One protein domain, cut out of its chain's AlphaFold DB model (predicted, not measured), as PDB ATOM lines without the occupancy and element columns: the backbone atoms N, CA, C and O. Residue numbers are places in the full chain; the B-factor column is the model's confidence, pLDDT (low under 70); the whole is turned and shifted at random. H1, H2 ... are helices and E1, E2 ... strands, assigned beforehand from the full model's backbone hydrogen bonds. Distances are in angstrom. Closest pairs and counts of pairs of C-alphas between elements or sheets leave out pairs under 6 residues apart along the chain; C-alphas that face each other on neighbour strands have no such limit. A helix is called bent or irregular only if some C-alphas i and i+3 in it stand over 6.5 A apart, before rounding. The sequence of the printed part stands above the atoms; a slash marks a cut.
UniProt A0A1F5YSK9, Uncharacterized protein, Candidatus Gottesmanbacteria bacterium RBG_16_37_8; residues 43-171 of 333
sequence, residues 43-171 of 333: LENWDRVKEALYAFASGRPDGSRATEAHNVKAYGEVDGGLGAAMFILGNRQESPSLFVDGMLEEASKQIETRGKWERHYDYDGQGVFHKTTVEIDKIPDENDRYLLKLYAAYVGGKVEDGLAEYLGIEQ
ATOM      1  N   LEU A  43     167.040 217.250 211.578       96.69
ATOM      2  CA  LEU A  43     168.157 217.100 212.506       96.69
ATOM      3  C   LEU A  43     168.319 218.369 213.350       96.69
ATOM      4  O   LEU A  43     168.203 219.489 212.855       96.69
ATOM      5  N   GLU A  44     168.556 218.185 214.648       93.31
ATOM      6  CA  GLU A  44     168.509 219.260 215.652       93.31
ATOM      7  C   GLU A  44     169.655 220.270 215.556       93.31
ATOM      8  O   GLU A  44     169.507 221.387 216.035       93.31
ATOM      9  N   ASN A  45     170.807 219.848 215.030       94.19
ATOM     10  CA  ASN A  45     172.027 220.645 214.934       94.19
ATOM     11  C   ASN A  45     173.008 220.038 213.928       94.19
ATOM     12  O   ASN A  45     172.828 218.915 213.448       94.19
ATOM     13  N   TRP A  46     174.065 220.789 213.623       94.56
ATOM     14  CA  TRP A  46     175.086 220.373 212.667       94.56
ATOM     15  C   TRP A  46     175.784 219.079 213.088       94.56
ATOM     16  O   TRP A  46     176.069 218.242 212.239       94.56
ATOM     17  N   ASP A  47     176.010 218.860 214.385       95.38
ATOM     18  CA  ASP A  47     176.646 217.630 214.863       95.38
ATOM     19  C   ASP A  47     175.777 216.398 214.590       95.38
ATOM     20  O   ASP A  47     176.303 215.377 214.151       95.38
ATOM     21  N   ARG A  48     174.446 216.514 214.699       96.69
ATOM     22  CA  ARG A  48     173.519 215.461 214.254       96.69
ATOM     23  C   ARG A  48     173.601 215.195 212.750       96.69
ATOM     24  O   ARG A  48     173.510 214.037 212.347       96.69
ATOM     25  N   VAL A  49     173.817 216.224 211.925       96.69
ATOM     26  CA  VAL A  49     174.084 216.051 210.480       96.69
ATOM     27  C   VAL A  49     175.352 215.229 210.268       96.69
ATOM     28  O   VAL A  49     175.334 214.269 209.493       96.69
ATOM     29  N   LYS A  50     176.434 215.539 210.996       96.00
ATOM     30  CA  LYS A  50     177.681 214.764 210.913       96.00
ATOM     31  C   LYS A  50     177.468 213.316 211.332       96.00
ATOM     32  O   LYS A  50     177.850 212.407 210.602       96.00
ATOM     33  N   GLU A  51     176.844 213.093 212.488       95.06
ATOM     34  CA  GLU A  51     176.557 211.757 213.018       95.06
ATOM     35  C   GLU A  51     175.753 210.913 212.022       95.06
ATOM     36  O   GLU A  51     176.117 209.764 211.759       95.06
ATOM     37  N   ALA A  52     174.707 211.493 211.425       96.50
ATOM     38  CA  ALA A  52     173.880 210.839 210.418       96.50
ATOM     39  C   ALA A  52     174.692 210.450 209.172       96.50
ATOM     40  O   ALA A  52     174.637 209.299 208.730       96.50
ATOM     41  N   LEU A  53     175.503 211.370 208.640       95.38
ATOM     42  CA  LEU A  53     176.330 211.105 207.464       95.38
ATOM     43  C   LEU A  53     177.445 210.093 207.743       95.38
ATOM     44  O   LEU A  53     177.688 209.243 206.893       95.38
ATOM     45  N   TYR A  54     178.082 210.099 208.919       93.88
ATOM     46  CA  TYR A  54     179.046 209.052 209.280       93.88
ATOM     47  C   TYR A  54     178.382 207.689 209.480       93.88
ATOM     48  O   TYR A  54     178.968 206.665 209.113       93.88
ATOM     49  N   ALA A  55     177.181 207.647 210.067       92.31
ATOM     50  CA  ALA A  55     176.425 206.408 210.210       92.31
ATOM     51  C   ALA A  55     176.106 205.821 208.832       92.31
ATOM     52  O   ALA A  55     176.397 204.644 208.592       92.31
ATOM     53  N   PHE A  56     175.608 206.661 207.919       92.12
ATOM     54  CA  PHE A  56     175.386 206.298 206.525       92.12
ATOM     55  C   PHE A  56     176.680 205.818 205.868       92.12
ATOM     56  O   PHE A  56     176.721 204.678 205.416       92.12
ATOM     57  N   ALA A  57     177.758 206.611 205.928       89.44
ATOM     58  CA  ALA A  57     179.081 206.306 205.369       89.44
ATOM     59  C   ALA A  57     179.632 204.948 205.815       89.44
ATOM     60  O   ALA A  57     180.279 204.245 205.046       89.44
ATOM     61  N   SER A  58     179.369 204.583 207.069       86.31
ATOM     62  CA  SER A  58     179.796 203.316 207.668       86.31
ATOM     63  C   SER A  58     178.958 202.115 207.203       86.31
ATOM     64  O   SER A  58     179.269 200.972 207.543       86.31
ATOM     65  N   GLY A  59     177.881 202.355 206.453       84.50
ATOM     66  CA  GLY A  59     176.934 201.350 205.991       84.50
ATOM     67  C   GLY A  59     176.109 200.729 207.118       84.50
ATOM     68  O   GLY A  59     175.793 199.545 207.037       84.50
ATOM     69  N   ARG A  60     175.849 201.479 208.200       86.25
ATOM     70  CA  ARG A  60     175.056 200.992 209.344       86.25
ATOM     71  C   ARG A  60     173.550 200.954 209.074       86.25
ATOM     72  O   ARG A  60     172.938 199.988 209.512       86.25
ATOM     73  N   PRO A  61     172.950 201.960 208.408       87.25
ATOM     74  CA  PRO A  61     171.535 201.914 208.082       87.25
ATOM     75  C   PRO A  61     171.224 200.818 207.071       87.25
ATOM     76  O   PRO A  61     172.009 200.582 206.142       87.25
ATOM     77  N   ASP A  62     170.052 200.206 207.196       76.81
ATOM     78  CA  ASP A  62     169.566 199.269 206.192       76.81
ATOM     79  C   ASP A  62     169.405 199.974 204.838       76.81
ATOM     80  O   ASP A  62     169.110 201.162 204.746       76.81
ATOM     81  N   GLY A  63     169.711 199.268 203.750       73.25
ATOM     82  CA  GLY A  63     169.658 199.842 202.403       73.25
ATOM     83  C   GLY A  63     170.795 200.811 202.039       73.25
ATOM     84  O   GLY A  63     170.962 201.093 200.855       73.25
ATOM     85  N   SER A  64     171.644 201.244 202.980       75.00
ATOM     86  CA  SER A  64     172.796 202.130 202.698       75.00
ATOM     87  C   SER A  64     173.775 201.564 201.659       75.00
ATOM     88  O   SER A  64     174.353 202.298 200.866       75.00
ATOM     89  N   ARG A  65     173.909 200.234 201.606       75.00
ATOM     90  CA  ARG A  65     174.717 199.515 200.607       75.00
ATOM     91  C   ARG A  65     173.914 199.020 199.409       75.00
ATOM     92  O   ARG A  65     174.427 198.233 198.626       75.00
ATOM     93  N   ALA A  66     172.654 199.415 199.245       72.69
ATOM     94  CA  ALA A  66     171.804 198.820 198.216       72.69
ATOM     95  C   ALA A  66     172.287 199.149 196.790       72.69
ATOM     96  O   ALA A  66     172.231 198.285 195.917       72.69
ATOM     97  N   THR A  67     172.855 200.338 196.570       70.75
ATOM     98  CA  THR A  67     173.538 200.684 195.310       70.75
ATOM     99  C   THR A  67     174.798 199.850 195.087       70.75
ATOM    100  O   THR A  67     175.013 199.336 193.990       70.75
ATOM    101  N   GLU A  68     175.615 199.667 196.126       73.19
ATOM    102  CA  GLU A  68     176.801 198.809 196.065       73.19
ATOM    103  C   GLU A  68     176.402 197.364 195.732       73.19
ATOM    104  O   GLU A  68     176.940 196.782 194.798       73.19
ATOM    105  N   ALA A  69     175.397 196.816 196.418       74.56
ATOM    106  CA  ALA A  69     174.881 195.470 196.192       74.56
ATOM    107  C   ALA A  69     174.295 195.294 194.780       74.56
ATOM    108  O   ALA A  69     174.551 194.276 194.133       74.56
ATOM    109  N   HIS A  70     173.549 196.287 194.281       75.00
ATOM    110  CA  HIS A  70     173.047 196.297 192.907       75.00
ATOM    111  C   HIS A  70     174.198 196.245 191.898       75.00
ATOM    112  O   HIS A  70     174.187 195.419 190.988       75.00
ATOM    113  N   ASN A  71     175.222 197.079 192.081       73.19
ATOM    114  CA  ASN A  71     176.359 197.129 191.169       73.19
ATOM    115  C   ASN A  71     177.222 195.866 191.254       73.19
ATOM    116  O   ASN A  71     177.583 195.323 190.216       73.19
ATOM    117  N   VAL A  72     177.486 195.333 192.449       76.75
ATOM    118  CA  VAL A  72     178.169 194.039 192.623       76.75
ATOM    119  C   VAL A  72     177.444 192.939 191.850       76.75
ATOM    120  O   VAL A  72     178.090 192.149 191.162       76.75
ATOM    121  N   LYS A  73     176.107 192.910 191.916       78.75
ATOM    122  CA  LYS A  73     175.295 191.966 191.146       78.75
ATOM    123  C   LYS A  73     175.425 192.208 189.639       78.75
ATOM    124  O   LYS A  73     175.733 191.266 188.921       78.75
ATOM    125  N   ALA A  74     175.268 193.445 189.174       76.50
ATOM    126  CA  ALA A  74     175.350 193.786 187.753       76.50
ATOM    127  C   ALA A  74     176.727 193.455 187.142       76.50
ATOM    128  O   ALA A  74     176.803 192.806 186.103       76.50
ATOM    129  N   TYR A  75     177.827 193.826 187.806       74.88
ATOM    130  CA  TYR A  75     179.180 193.460 187.364       74.88
ATOM    131  C   TYR A  75     179.428 191.949 187.455       74.88
ATOM    132  O   TYR A  75     180.122 191.387 186.609       74.88
ATOM    133  N   GLY A  76     178.845 191.276 188.451       72.62
ATOM    134  CA  GLY A  76     178.877 189.819 188.562       72.62
ATOM    135  C   GLY A  76     178.144 189.104 187.423       72.62
ATOM    136  O   GLY A  76     178.591 188.050 186.979       72.62
ATOM    137  N   GLU A  77     177.048 189.677 186.928       82.38
ATOM    138  CA  GLU A  77     176.276 189.146 185.798       82.38
ATOM    139  C   GLU A  77     176.995 189.337 184.453       82.38
ATOM    140  O   GLU A  77     176.854 188.490 183.573       82.38
ATOM    141  N   VAL A  78     177.790 190.402 184.300       78.88
ATOM    142  CA  VAL A  78     178.544 190.691 183.066       78.88
ATOM    143  C   VAL A  78     179.882 189.943 183.013       78.88
ATOM    144  O   VAL A  78     180.172 189.278 182.021       78.88
ATOM    145  N   ASP A  79     180.680 190.011 184.082       72.62
ATOM    146  CA  ASP A  79     182.090 189.581 184.096       72.62
ATOM    147  C   ASP A  79     182.376 188.455 185.116       72.62
ATOM    148  O   ASP A  79     183.530 188.131 185.428       72.62
ATOM    149  N   GLY A  80     181.329 187.846 185.681       77.12
ATOM    150  CA  GLY A  80     181.447 186.796 186.689       77.12
ATOM    151  C   GLY A  80     182.051 187.287 188.012       77.12
ATOM    152  O   GLY A  80     182.109 188.479 188.318       77.12
ATOM    153  N   GLY A  81     182.550 186.354 188.830       73.69
ATOM    154  CA  GLY A  81     183.105 186.674 190.155       73.69
ATOM    155  C   GLY A  81     184.294 187.648 190.137       73.69
ATOM    156  O   GLY A  81     184.540 188.324 191.134       73.69
ATOM    157  N   LEU A  82     185.006 187.759 189.009       75.94
ATOM    158  CA  LEU A  82     186.118 188.696 188.845       75.94
ATOM    159  C   LEU A  82     185.629 190.144 188.696       75.94
ATOM    160  O   LEU A  82     186.208 191.032 189.318       75.94
ATOM    161  N   GLY A  83     184.549 190.383 187.944       69.19
ATOM    162  CA  GLY A  83     183.940 191.712 187.814       69.19
ATOM    163  C   GLY A  83     183.414 192.245 189.142       69.19
ATOM    164  O   GLY A  83     183.731 193.367 189.539       69.19
ATOM    165  N   ALA A  84     182.695 191.399 189.882       69.56
ATOM    166  CA  ALA A  84     182.240 191.715 191.234       69.56
ATOM    167  C   ALA A  84     183.414 192.065 192.172       69.56
ATOM    168  O   ALA A  84     183.362 193.062 192.893       69.56
ATOM    169  N   ALA A  85     184.504 191.287 192.133       70.81
ATOM    170  CA  ALA A  85     185.687 191.536 192.954       70.81
ATOM    171  C   ALA A  85     186.419 192.836 192.574       70.81
ATOM    172  O   ALA A  85     186.828 193.587 193.460       70.81
ATOM    173  N   MET A  86     186.553 193.131 191.277       71.00
ATOM    174  CA  MET A  86     187.173 194.369 190.792       71.00
ATOM    175  C   MET A  86     186.365 195.606 191.185       71.00
ATOM    176  O   MET A  86     186.955 196.604 191.596       71.00
ATOM    177  N   PHE A  87     185.033 195.535 191.135       72.12
ATOM    178  CA  PHE A  87     184.172 196.618 191.606       72.12
ATOM    179  C   PHE A  87     184.359 196.880 193.109       72.12
ATOM    180  O   PHE A  87     184.575 198.023 193.507       72.12
ATOM    181  N   ILE A  88     184.354 195.832 193.942       72.06
ATOM    182  CA  ILE A  88     184.559 195.959 195.399       72.06
ATOM    183  C   ILE A  88     185.935 196.561 195.716       72.06
ATOM    184  O   ILE A  88     186.056 197.412 196.596       72.06
ATOM    185  N   LEU A  89     186.982 196.131 195.006       70.38
ATOM    186  CA  LEU A  89     188.335 196.656 195.199       70.38
ATOM    187  C   LEU A  89     188.465 198.111 194.730       70.38
ATOM    188  O   LEU A  89     189.137 198.891 195.399       70.38
ATOM    189  N   GLY A  90     187.813 198.480 193.624       66.44
ATOM    190  CA  GLY A  90     187.828 199.839 193.076       66.44
ATOM    191  C   GLY A  90     187.003 200.851 193.879       66.44
ATOM    192  O   GLY A  90     187.344 202.027 193.885       66.44
ATOM    193  N   ASN A  91     185.964 200.400 194.591       66.69
ATOM    194  CA  ASN A  91     185.105 201.246 195.435       66.69
ATOM    195  C   ASN A  91     185.429 201.177 196.932       66.69
ATOM    196  O   ASN A  91     184.667 201.671 197.769       66.69
ATOM    197  N   ARG A  92     186.557 200.566 197.295       63.88
ATOM    198  CA  ARG A  92     186.960 200.417 198.692       63.88
ATOM    199  C   ARG A  92     187.245 201.797 199.298       63.88
ATOM    200  O   ARG A  92     188.146 202.500 198.856       63.88
ATOM    201  N   GLN A  93     186.482 202.180 200.322       62.12
ATOM    202  CA  GLN A  93     186.732 203.407 201.086       62.12
ATOM    203  C   GLN A  93     188.081 203.304 201.812       62.12
ATOM    204  O   GLN A  93     188.244 202.443 202.677       62.12
ATOM    205  N   GLU A  94     189.031 204.190 201.499       57.12
ATOM    206  CA  GLU A  94     190.279 204.306 202.270       57.12
ATOM    207  C   GLU A  94     190.021 204.891 203.669       57.12
ATOM    208  O   GLU A  94     190.661 204.482 204.637       57.12
ATOM    209  N   SER A  95     189.031 205.783 203.808       69.50
ATOM    210  CA  SER A  95     188.460 206.178 205.101       69.50
ATOM    211  C   SER A  95     187.088 206.845 204.919       69.50
ATOM    212  O   SER A  95     187.022 207.943 204.359       69.50
ATOM    213  N   PRO A  96     185.987 206.248 205.419       72.50
ATOM    214  CA  PRO A  96     184.660 206.864 205.363       72.50
ATOM    215  C   PRO A  96     184.615 208.240 206.036       72.50
ATOM    216  O   PRO A  96     183.846 209.102 205.618       72.50
ATOM    217  N   SER A  97     185.451 208.461 207.059       79.00
ATOM    218  CA  SER A  97     185.447 209.717 207.801       79.00
ATOM    219  C   SER A  97     186.018 210.872 206.985       79.00
ATOM    220  O   SER A  97     185.397 211.919 206.932       79.00
ATOM    221  N   LEU A  98     187.130 210.663 206.266       83.31
ATOM    222  CA  LEU A  98     187.785 211.724 205.487       83.31
ATOM    223  C   LEU A  98     186.898 212.254 204.353       83.31
ATOM    224  O   LEU A  98     186.892 213.453 204.077       83.31
ATOM    225  N   PHE A  99     186.139 211.367 203.704       86.56
ATOM    226  CA  PHE A  99     185.196 211.763 202.658       86.56
ATOM    227  C   PHE A  99     184.050 212.610 203.228       86.56
ATOM    228  O   PHE A  99     183.727 213.667 202.684       86.56
ATOM    229  N   VAL A 100     183.464 212.169 204.346       90.75
ATOM    230  CA  VAL A 100     182.395 212.905 205.038       90.75
ATOM    231  C   VAL A 100     182.906 214.242 205.583       90.75
ATOM    232  O   VAL A 100     182.211 215.242 205.450       90.75
ATOM    233  N   ASP A 101     184.131 214.298 206.107       92.56
ATOM    234  CA  ASP A 101     184.760 215.529 206.604       92.56
ATOM    235  C   ASP A 101     184.896 216.580 205.502       92.56
ATOM    236  O   ASP A 101     184.464 217.719 205.677       92.56
ATOM    237  N   GLY A 102     185.446 216.190 204.347       90.81
ATOM    238  CA  GLY A 102     185.591 217.092 203.203       90.81
ATOM    239  C   GLY A 102     184.241 217.580 202.670       90.81
ATOM    240  O   GLY A 102     184.089 218.761 202.357       90.81
ATOM    241  N   MET A 103     183.244 216.691 202.629       93.62
ATOM    242  CA  MET A 103     181.870 217.040 202.267       93.62
ATOM    243  C   MET A 103     181.267 218.059 203.240       93.62
ATOM    244  O   MET A 103     180.710 219.066 202.813       93.62
ATOM    245  N   LEU A 104     181.380 217.809 204.545       95.12
ATOM    246  CA  LEU A 104     180.835 218.676 205.588       95.12
ATOM    247  C   LEU A 104     181.528 220.042 205.619       95.12
ATOM    248  O   LEU A 104     180.860 221.044 205.861       95.12
ATOM    249  N   GLU A 105     182.836 220.109 205.361       94.62
ATOM    250  CA  GLU A 105     183.563 221.381 205.282       94.62
ATOM    251  C   GLU A 105     183.073 222.244 204.106       94.62
ATOM    252  O   GLU A 105     182.947 223.466 204.221       94.62
ATOM    253  N   GLU A 106     182.789 221.619 202.963       93.12
ATOM    254  CA  GLU A 106     182.192 222.303 201.817       93.12
ATOM    255  C   GLU A 106     180.758 222.755 202.131       93.12
ATOM    256  O   GLU A 106     180.397 223.915 201.900       93.12
ATOM    257  N   ALA A 107     179.958 221.846 202.692       94.81
ATOM    258  CA  ALA A 107     178.554 222.068 202.987       94.81
ATOM    259  C   ALA A 107     178.346 223.182 204.018       94.81
ATOM    260  O   ALA A 107     177.505 224.053 203.795       94.81
ATOM    261  N   SER A 108     179.133 223.223 205.099       93.94
ATOM    262  CA  SER A 108     178.978 224.241 206.145       93.94
ATOM    263  C   SER A 108     179.153 225.657 205.588       93.94
ATOM    264  O   SER A 108     178.319 226.526 205.838       93.94
ATOM    265  N   LYS A 109     180.168 225.875 204.739       92.81
ATOM    266  CA  LYS A 109     180.437 227.174 204.092       92.81
ATOM    267  C   LYS A 109     179.294 227.607 203.165       92.81
ATOM    268  O   LYS A 109     178.957 228.790 203.088       92.81
ATOM    269  N   GLN A 110     178.697 226.665 202.432       92.19
ATOM    270  CA  GLN A 110     177.592 226.975 201.521       92.19
ATOM    271  C   GLN A 110     176.269 227.196 202.262       92.19
ATOM    272  O   GLN A 110     175.549 228.138 201.936       92.19
ATOM    273  N   ILE A 111     175.970 226.406 203.293       91.88
ATOM    274  CA  ILE A 111     174.740 226.560 204.079       91.88
ATOM    275  C   ILE A 111     174.736 227.887 204.841       91.88
ATOM    276  O   ILE A 111     173.705 228.551 204.883       91.88
ATOM    277  N   GLU A 112     175.877 228.332 205.374       87.38
ATOM    278  CA  GLU A 112     175.989 229.651 206.017       87.38
ATOM    279  C   GLU A 112     175.620 230.809 205.076       87.38
ATOM    280  O   GLU A 112     175.069 231.814 205.519       87.38
ATOM    281  N   THR A 113     175.897 230.670 203.776       86.56
ATOM    282  CA  THR A 113     175.676 231.741 202.791       86.56
ATOM    283  C   THR A 113     174.352 231.628 202.042       86.56
ATOM    284  O   THR A 113     173.793 232.649 201.646       86.56
ATOM    285  N   ARG A 114     173.847 230.409 201.820       86.19
ATOM    286  CA  ARG A 114     172.684 230.134 200.958       86.19
ATOM    287  C   ARG A 114     171.533 229.430 201.665       86.19
ATOM    288  O   ARG A 114     170.476 229.283 201.068       86.19
ATOM    289  N   GLY A 115     171.739 228.941 202.885       89.31
ATOM    290  CA  GLY A 115     170.768 228.112 203.599       89.31
ATOM    291  C   GLY A 115     170.605 226.695 203.040       89.31
ATOM    292  O   GLY A 115     169.903 225.904 203.653       89.31
ATOM    293  N   LYS A 116     171.263 226.346 201.927       92.19
ATOM    294  CA  LYS A 116     171.214 225.026 201.285       92.19
ATOM    295  C   LYS A 116     172.589 224.630 200.752       92.19
ATOM    296  O   LYS A 116     173.334 225.476 200.251       92.19
ATOM    297  N   TRP A 117     172.881 223.337 200.794       95.19
ATOM    298  CA  TRP A 117     173.942 222.692 200.030       95.19
ATOM    299  C   TRP A 117     173.422 221.399 199.395       95.19
ATOM    300  O   TRP A 117     172.608 220.693 199.981       95.19
ATOM    301  N   GLU A 118     173.889 221.096 198.189       94.19
ATOM    302  CA  GLU A 118     173.527 219.890 197.449       94.19
ATOM    303  C   GLU A 118     174.719 219.423 196.624       94.19
ATOM    304  O   GLU A 118     175.404 220.236 195.993       94.19
ATOM    305  N   ARG A 119     174.950 218.108 196.605       93.00
ATOM    306  CA  ARG A 119     175.948 217.498 195.731       93.00
ATOM    307  C   ARG A 119     175.498 216.136 195.229       93.00
ATOM    308  O   ARG A 119     175.078 215.275 196.001       93.00
ATOM    309  N   HIS A 120     175.652 215.944 193.923       91.62
ATOM    310  CA  HIS A 120     175.459 214.665 193.251       91.62
ATOM    311  C   HIS A 120     176.808 213.973 193.101       91.62
ATOM    312  O   HIS A 120     177.700 214.490 192.429       91.62
ATOM    313  N   TYR A 121     176.944 212.803 193.708       87.44
ATOM    314  CA  TYR A 121     178.128 211.974 193.584       87.44
ATOM    315  C   TYR A 121     177.855 210.866 192.582       87.44
ATOM    316  O   TYR A 121     177.122 209.927 192.882       87.44
ATOM    317  N   ASP A 122     178.420 210.972 191.382       79.19
ATOM    318  CA  ASP A 122     178.156 210.008 190.313       79.19
ATOM    319  C   ASP A 122     179.159 208.848 190.394       79.19
ATOM    320  O   ASP A 122     178.833 207.766 190.880       79.19
ATOM    321  N   TYR A 123     180.411 209.106 190.000       69.88
ATOM    322  CA  TYR A 123     181.546 208.183 190.140       69.88
ATOM    323  C   TYR A 123     182.608 208.674 191.134       69.88
ATOM    324  O   TYR A 123     183.530 207.934 191.452       69.88
ATOM    325  N   ASP A 124     182.487 209.910 191.623       68.69
ATOM    326  CA  ASP A 124     183.385 210.534 192.602       68.69
ATOM    327  C   ASP A 124     182.955 210.287 194.060       68.69
ATOM    328  O   ASP A 124     183.712 210.568 194.990       68.69
ATOM    329  N   GLY A 125     181.758 209.731 194.267       69.50
ATOM    330  CA  GLY A 125     181.304 209.253 195.570       69.50
ATOM    331  C   GLY A 125     182.075 208.019 196.016       69.50
ATOM    332  O   GLY A 125     182.193 207.056 195.260       69.50
ATOM    333  N   GLN A 126     182.562 208.029 197.257       75.69
ATOM    334  CA  GLN A 126     183.285 206.897 197.835       75.69
ATOM    335  C   GLN A 126     182.362 205.988 198.655       75.69
ATOM    336  O   GLN A 126     181.546 206.463 199.451       75.69
ATOM    337  N   GLY A 127     182.536 204.670 198.510       77.94
ATOM    338  CA  GLY A 127     181.774 203.663 199.249       77.94
ATOM    339  C   GLY A 127     180.269 203.797 199.018       77.94
ATOM    340  O   GLY A 127     179.807 203.842 197.879       77.94
ATOM    341  N   VAL A 128     179.500 203.902 200.102       82.38
ATOM    342  CA  VAL A 128     178.028 204.007 200.053       82.38
ATOM    343  C   VAL A 128     177.501 205.273 199.366       82.38
ATOM    344  O   VAL A 128     176.351 205.291 198.945       82.38
ATOM    345  N   PHE A 129     178.321 206.322 199.220       84.88
ATOM    346  CA  PHE A 129     177.919 207.558 198.535       84.88
ATOM    347  C   PHE A 129     178.022 207.461 197.010       84.88
ATOM    348  O   PHE A 129     177.683 208.410 196.307       84.88
ATOM    349  N   HIS A 130     178.492 206.338 196.468       82.38
ATOM    350  CA  HIS A 130     178.526 206.126 195.027       82.38
ATOM    351  C   HIS A 130     177.113 206.241 194.424       82.38
ATOM    352  O   HIS A 130     176.171 205.622 194.927       82.38
ATOM    353  N   LYS A 131     176.956 207.028 193.350       85.31
ATOM    354  CA  LYS A 131     175.664 207.316 192.690       85.31
ATOM    355  C   LYS A 131     174.598 207.872 193.645       85.31
ATOM    356  O   LYS A 131     173.411 207.571 193.492       85.31
ATOM    357  N   THR A 132     175.021 208.658 194.637       89.50
ATOM    358  CA  THR A 132     174.155 209.228 195.677       89.50
ATOM    359  C   THR A 132     174.158 210.751 195.616       89.50
ATOM    360  O   THR A 132     175.192 211.389 195.454       89.50
ATOM    361  N   THR A 133     172.984 211.347 195.757       93.56
ATOM    362  CA  THR A 133     172.787 212.779 195.974       93.56
ATOM    363  C   THR A 133     172.590 213.023 197.458       93.56
ATOM    364  O   THR A 133     171.825 212.305 198.104       93.56
ATOM    365  N   VAL A 134     173.280 214.033 197.977       95.31
ATOM    366  CA  VAL A 134     173.131 214.511 199.349       95.31
ATOM    367  C   VAL A 134     172.671 215.958 199.288       95.31
ATOM    368  O   VAL A 134     173.331 216.781 198.655       95.31
ATOM    369  N   GLU A 135     171.566 216.266 199.958       96.12
ATOM    370  CA  GLU A 135     171.105 217.640 200.168       96.12
ATOM    371  C   GLU A 135     171.048 217.934 201.662       96.12
ATOM    372  O   GLU A 135     170.619 217.096 202.457       96.12
ATOM    373  N   ILE A 136     171.470 219.134 202.046       96.38
ATOM    374  CA  ILE A 136     171.326 219.639 203.404       96.38
ATOM    375  C   ILE A 136     170.741 221.043 203.318       96.38
ATOM    376  O   ILE A 136     171.387 221.967 202.819       96.38
ATOM    377  N   ASP A 137     169.529 221.202 203.830       93.94
ATOM    378  CA  ASP A 137     168.844 222.486 203.932       93.94
ATOM    379  C   ASP A 137     168.831 222.948 205.394       93.94
ATOM    380  O   ASP A 137     168.662 222.144 206.309       93.94
ATOM    381  N   LYS A 138     168.976 224.248 205.643       91.94
ATOM    382  CA  LYS A 138     168.655 224.847 206.939       91.94
ATOM    383  C   LYS A 138     167.143 225.026 207.014       91.94
ATOM    384  O   LYS A 138     166.549 225.589 206.099       91.94
ATOM    385  N   ILE A 139     166.523 224.568 208.099       88.00
ATOM    386  CA  ILE A 139     165.084 224.746 208.296       88.00
ATOM    387  C   ILE A 139     164.838 226.217 208.684       88.00
ATOM    388  O   ILE A 139     165.418 226.681 209.669       88.00
ATOM    389  N   PRO A 140     164.032 226.979 207.916       79.62
ATOM    390  CA  PRO A 140     163.733 228.370 208.233       79.62
ATOM    391  C   PRO A 140     163.094 228.509 209.616       79.62
ATOM    392  O   PRO A 140     162.359 227.629 210.052       79.62
ATOM    393  N   ASP A 141     163.373 229.627 210.288       74.31
ATOM    394  CA  ASP A 141     162.793 230.012 211.586       74.31
ATOM    395  C   ASP A 141     163.084 229.063 212.769       74.31
ATOM    396  O   ASP A 141     162.650 229.311 213.894       74.31
ATOM    397  N   GLU A 142     163.899 228.029 212.554       76.38
ATOM    398  CA  GLU A 142     164.346 227.090 213.575       76.38
ATOM    399  C   GLU A 142     165.868 227.184 213.727       76.38
ATOM    400  O   GLU A 142     166.636 226.677 212.905       76.38
ATOM    401  N   ASN A 143     166.318 227.877 214.780       74.38
ATOM    402  CA  ASN A 143     167.747 228.062 215.031       74.38
ATOM    403  C   ASN A 143     168.464 226.709 215.074       74.38
ATOM    404  O   ASN A 143     168.096 225.820 215.838       74.38
ATOM    405  N   ASP A 144     169.490 226.604 214.233       84.00
ATOM    406  CA  ASP A 144     170.374 225.453 214.084       84.00
ATOM    407  C   ASP A 144     169.699 224.129 213.702       84.00
ATOM    408  O   ASP A 144     170.337 223.093 213.813       84.00
ATOM    409  N   ARG A 145     168.474 224.123 213.165       92.75
ATOM    410  CA  ARG A 145     167.877 222.890 212.624       92.75
ATOM    411  C   ARG A 145     168.158 222.722 211.136       92.75
ATOM    412  O   ARG A 145     168.146 223.676 210.356       92.75
ATOM    413  N   TYR A 146     168.406 221.478 210.749       95.25
ATOM    414  CA  TYR A 146     168.781 221.090 209.395       95.25
ATOM    415  C   TYR A 146     167.863 219.985 208.889       95.25
ATOM    416  O   TYR A 146     167.300 219.219 209.665       95.25
ATOM    417  N   LEU A 147     167.735 219.876 207.577       95.81
ATOM    418  CA  LEU A 147     167.030 218.807 206.898       95.81
ATOM    419  C   LEU A 147     168.029 218.089 205.994       95.81
ATOM    420  O   LEU A 147     168.556 218.690 205.062       95.81
ATOM    421  N   LEU A 148     168.294 216.816 206.280       97.31
ATOM    422  CA  LEU A 148     169.177 215.977 205.470       97.31
ATOM    423  C   LEU A 148     168.344 215.149 204.494       97.31
ATOM    424  O   LEU A 148     167.481 214.400 204.943       97.31
ATOM    425  N   LYS A 149     168.634 215.225 203.194       96.44
ATOM    426  CA  LYS A 149     168.037 214.344 202.186       96.44
ATOM    427  C   LYS A 149     169.085 213.475 201.508       96.44
ATOM    428  O   LYS A 149     170.187 213.944 201.210       96.44
ATOM    429  N   LEU A 150     168.724 212.224 201.236       94.44
ATOM    430  CA  LEU A 150     169.568 211.261 200.529       94.44
ATOM    431  C   LEU A 150     168.791 210.597 199.392       94.44
ATOM    432  O   LEU A 150     167.689 210.089 199.566       94.44
ATOM    433  N   TYR A 151     169.397 210.540 198.211       91.75
ATOM    434  CA  TYR A 151     168.801 209.857 197.065       91.75
ATOM    435  C   TYR A 151     169.854 209.077 196.294       91.75
ATOM    436  O   TYR A 151     170.860 209.647 195.887       91.75
ATOM    437  N   ALA A 152     169.620 207.794 196.031       87.50
ATOM    438  CA  ALA A 152     170.547 206.966 195.264       87.50
ATOM    439  C   ALA A 152     169.950 206.528 193.917       87.50
ATOM    440  O   ALA A 152     168.801 206.101 193.850       87.50
ATOM    441  N   ALA A 153     170.737 206.581 192.838       82.69
ATOM    442  CA  ALA A 153     170.241 206.446 191.462       82.69
ATOM    443  C   ALA A 153     169.438 205.158 191.174       82.69
ATOM    444  O   ALA A 153     168.488 205.196 190.399       82.69
ATOM    445  N   TYR A 154     169.796 204.029 191.797       79.31
ATOM    446  CA  TYR A 154     169.182 202.720 191.510       79.31
ATOM    447  C   TYR A 154     168.109 202.293 192.512       79.31
ATOM    448  O   TYR A 154     167.295 201.421 192.219       79.31
ATOM    449  N   VAL A 155     168.120 202.874 193.710       80.31
ATOM    450  CA  VAL A 155     167.244 202.461 194.821       80.31
ATOM    451  C   VAL A 155     166.386 203.608 195.357       80.31
ATOM    452  O   VAL A 155     165.552 203.399 196.236       80.31
ATOM    453  N   GLY A 156     166.544 204.802 194.789       86.56
ATOM    454  CA  GLY A 156     165.774 205.996 195.091       86.56
ATOM    455  C   GLY A 156     165.972 206.483 196.523       86.56
ATOM    456  O   GLY A 156     167.090 206.505 197.034       86.56
ATOM    457  N   GLY A 157     164.863 206.855 197.165       87.69
ATOM    458  CA  GLY A 157     164.822 207.334 198.553       87.69
ATOM    459  C   GLY A 157     165.015 206.250 199.618       87.69
ATOM    460  O   GLY A 157     165.151 206.586 200.784       87.69
ATOM    461  N   LYS A 158     165.117 204.962 199.249       88.25
ATOM    462  CA  LYS A 158     165.265 203.863 200.227       88.25
ATOM    463  C   LYS A 158     166.476 204.020 201.153       88.25
ATOM    464  O   LYS A 158     166.464 203.517 202.269       88.25
ATOM    465  N   VAL A 159     167.531 204.684 200.677       90.19
ATOM    466  CA  VAL A 159     168.726 204.996 201.481       90.19
ATOM    467  C   VAL A 159     168.437 206.014 202.583       90.19
ATOM    468  O   VAL A 159     169.020 205.930 203.661       90.19
ATOM    469  N   GLU A 160     167.537 206.960 202.318       94.44
ATOM    470  CA  GLU A 160     167.066 207.935 203.294       94.44
ATOM    471  C   GLU A 160     166.114 207.281 204.286       94.44
ATOM    472  O   GLU A 160     166.305 207.455 205.482       94.44
ATOM    473  N   ASP A 161     165.170 206.469 203.801       93.62
ATOM    474  CA  ASP A 161     164.223 205.734 204.648       93.62
ATOM    475  C   ASP A 161     164.974 204.862 205.670       93.62
ATOM    476  O   ASP A 161     164.712 204.924 206.871       93.62
ATOM    477  N   GLY A 162     165.982 204.110 205.212       92.56
ATOM    478  CA  GLY A 162     166.804 203.280 206.091       92.56
ATOM    479  C   GLY A 162     167.640 204.085 207.090       92.56
ATOM    480  O   GLY A 162     167.805 203.666 208.237       92.56
ATOM    481  N   LEU A 163     168.150 205.262 206.697       95.44
ATOM    482  CA  LEU A 163     168.841 206.166 207.624       95.44
ATOM    483  C   LEU A 163     167.878 206.761 208.657       95.44
ATOM    484  O   LEU A 163     168.226 206.820 209.833       95.44
ATOM    485  N   ALA A 164     166.680 207.169 208.241       96.50
ATOM    486  CA  ALA A 164     165.643 207.694 209.121       96.50
ATOM    487  C   ALA A 164     165.238 206.657 210.178       96.50
ATOM    488  O   ALA A 164     165.223 206.965 211.373       96.50
ATOM    489  N   GLU A 165     165.020 205.407 209.754       96.31
ATOM    490  CA  GLU A 165     164.732 204.274 210.636       96.31
ATOM    491  C   GLU A 165     165.883 204.011 211.616       96.31
ATOM    492  O   GLU A 165     165.656 203.933 212.824       96.31
ATOM    493  N   TYR A 166     167.127 203.958 211.126       96.25
ATOM    494  CA  TYR A 166     168.309 203.758 211.971       96.25
ATOM    495  C   TYR A 166     168.466 204.856 213.037       96.25
ATOM    496  O   TYR A 166     168.868 204.578 214.167       96.25
ATOM    497  N   LEU A 167     168.163 206.108 212.685       96.12
ATOM    498  CA  LEU A 167     168.219 207.242 213.610       96.12
ATOM    499  C   LEU A 167     167.000 207.310 214.544       96.12
ATOM    500  O   LEU A 167     167.050 208.030 215.540       96.12
ATOM    501  N   GLY A 168     165.918 206.586 214.239       96.19
ATOM    502  CA  GLY A 168     164.641 206.693 214.944       96.19
ATOM    503  C   GLY A 168     163.972 208.058 214.759       96.19
ATOM    504  O   GLY A 168     163.290 208.531 215.669       96.19
ATOM    505  N   ILE A 169     164.201 208.716 213.616       96.06
ATOM    506  CA  ILE A 169     163.695 210.061 213.318       96.06
ATOM    507  C   ILE A 169     162.681 209.972 212.183       96.06
ATOM    508  O   ILE A 169     162.978 209.460 211.108       96.06
ATOM    509  N   GLU A 170     161.488 210.520 212.402       95.38
ATOM    510  CA  GLU A 170     160.458 210.603 211.369       95.38
ATOM    511  C   GLU A 170     160.842 211.632 210.292       95.38
ATOM    512  O   GLU A 170     161.131 212.792 210.600       95.38
ATOM    513  N   GLN A 171     160.789 211.228 209.021       96.25
ATOM    514  CA  GLN A 171     161.007 212.119 207.878       96.25
ATOM    515  C   GLN A 171     159.952 213.237 207.797       96.25
ATOM    516  O   GLN A 171     158.848 213.139 208.338       96.25
TER     517      GLN A 171
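Overview. This is residues 43 to 171 of the 333 residues of an uncharacterized protein of Candidatus Gottesmanbacteria bacterium RBG_16_37_8 (UniProt A0A1F5YSK9). A small three-stranded sheet is covered on one face by two helices, H1 over E3 and H3 over E1 and E2, with H4 at the E3 edge on that same face and the opposite face bare of named helices. Beyond one end of the sheet the bent helix H2 folds back on itself as an arm that makes much of the length. The printed part has 129 residues, with four named helices and three named strands in the order H1 H2 H3 E1 E2 E3 H4; the sheet, E1 E2 E3, is antiparallel, and the class is mixed, helices and strands. The whole is compact, with a radius of gyration of the C-alphas of 15.3 A, and only just elongated, spanning 53 by 27 by 20 A.

Along the chain. The strands are E1, residues 116 to 121, 16.7 A; E2, residues 132 to 138, 20.0 A; and E3, residues 146 to 152, 20.1 A. H1, residues 46 to 57, runs 16.3 A from C-alpha 46 at (175.086, 220.373, 212.667). H3, residues 96 to 114, runs 26.5 A. H4, residues 158 to 167, runs 14.1 A and ends with C-alpha 167 at (168.219, 207.242, 213.610). H2, residues 66 to 90, was assigned as one helix by its hydrogen bonds but is bent, C-alphas 78 and 81 being 9.3 A apart; its arms are H2a, residues 66 to 78, 18.5 A, and H2b, residues 81 to 90, 14.3 A.

Arrangement. The strands form a meander, each the antiparallel neighbour of the one before, through hairpins E1-E2 and E2-E3. N 119 and O 134 are 2.9 A apart, and N 135 and O 149 3.0 A, within hydrogen-bond range. H1 and H3 on one face give two layers, helices over a sheet. H1 lies over E3 at a height over the sheet of 9.9 A, along the strands. H3 lies over E1 and E2 at 9.4 A, only just slantwise, at 30.3 degrees to E1 on the local plane. H4, on the same face at 7.7 A, lies over none, but only just: 2 of its C-alphas fall on E3. H3 touches H1 with residues 96 to 104 alone, closest C-alphas Pro 96 and Ala 57, 5.6 A. H1 and H4 only just touch, with 3 pairs of C-alphas within 8 A, closest Phe 56 and Leu 163, 6.6 A. H2a touches H2b, closest C-alphas Gly 76 and Ala 84, 4.7 A, at a steep tilt of 43 degrees, opposite ways; neither arm is on the sheet. In H1, H2a, H2b and H4 every O i to N i+4 pair is within hydrogen-bond range; in H3 13 of 15 are.

Size, cuts and confidence. The C-alphas farthest apart, Gly 80 and Asp 141, are 53.2 A apart. The printed part has no cut, and no link is long. The mean pLDDT of the printed part is 85.0; residues 83 to 84, 90 to 95 and 123 to 125 are under 70.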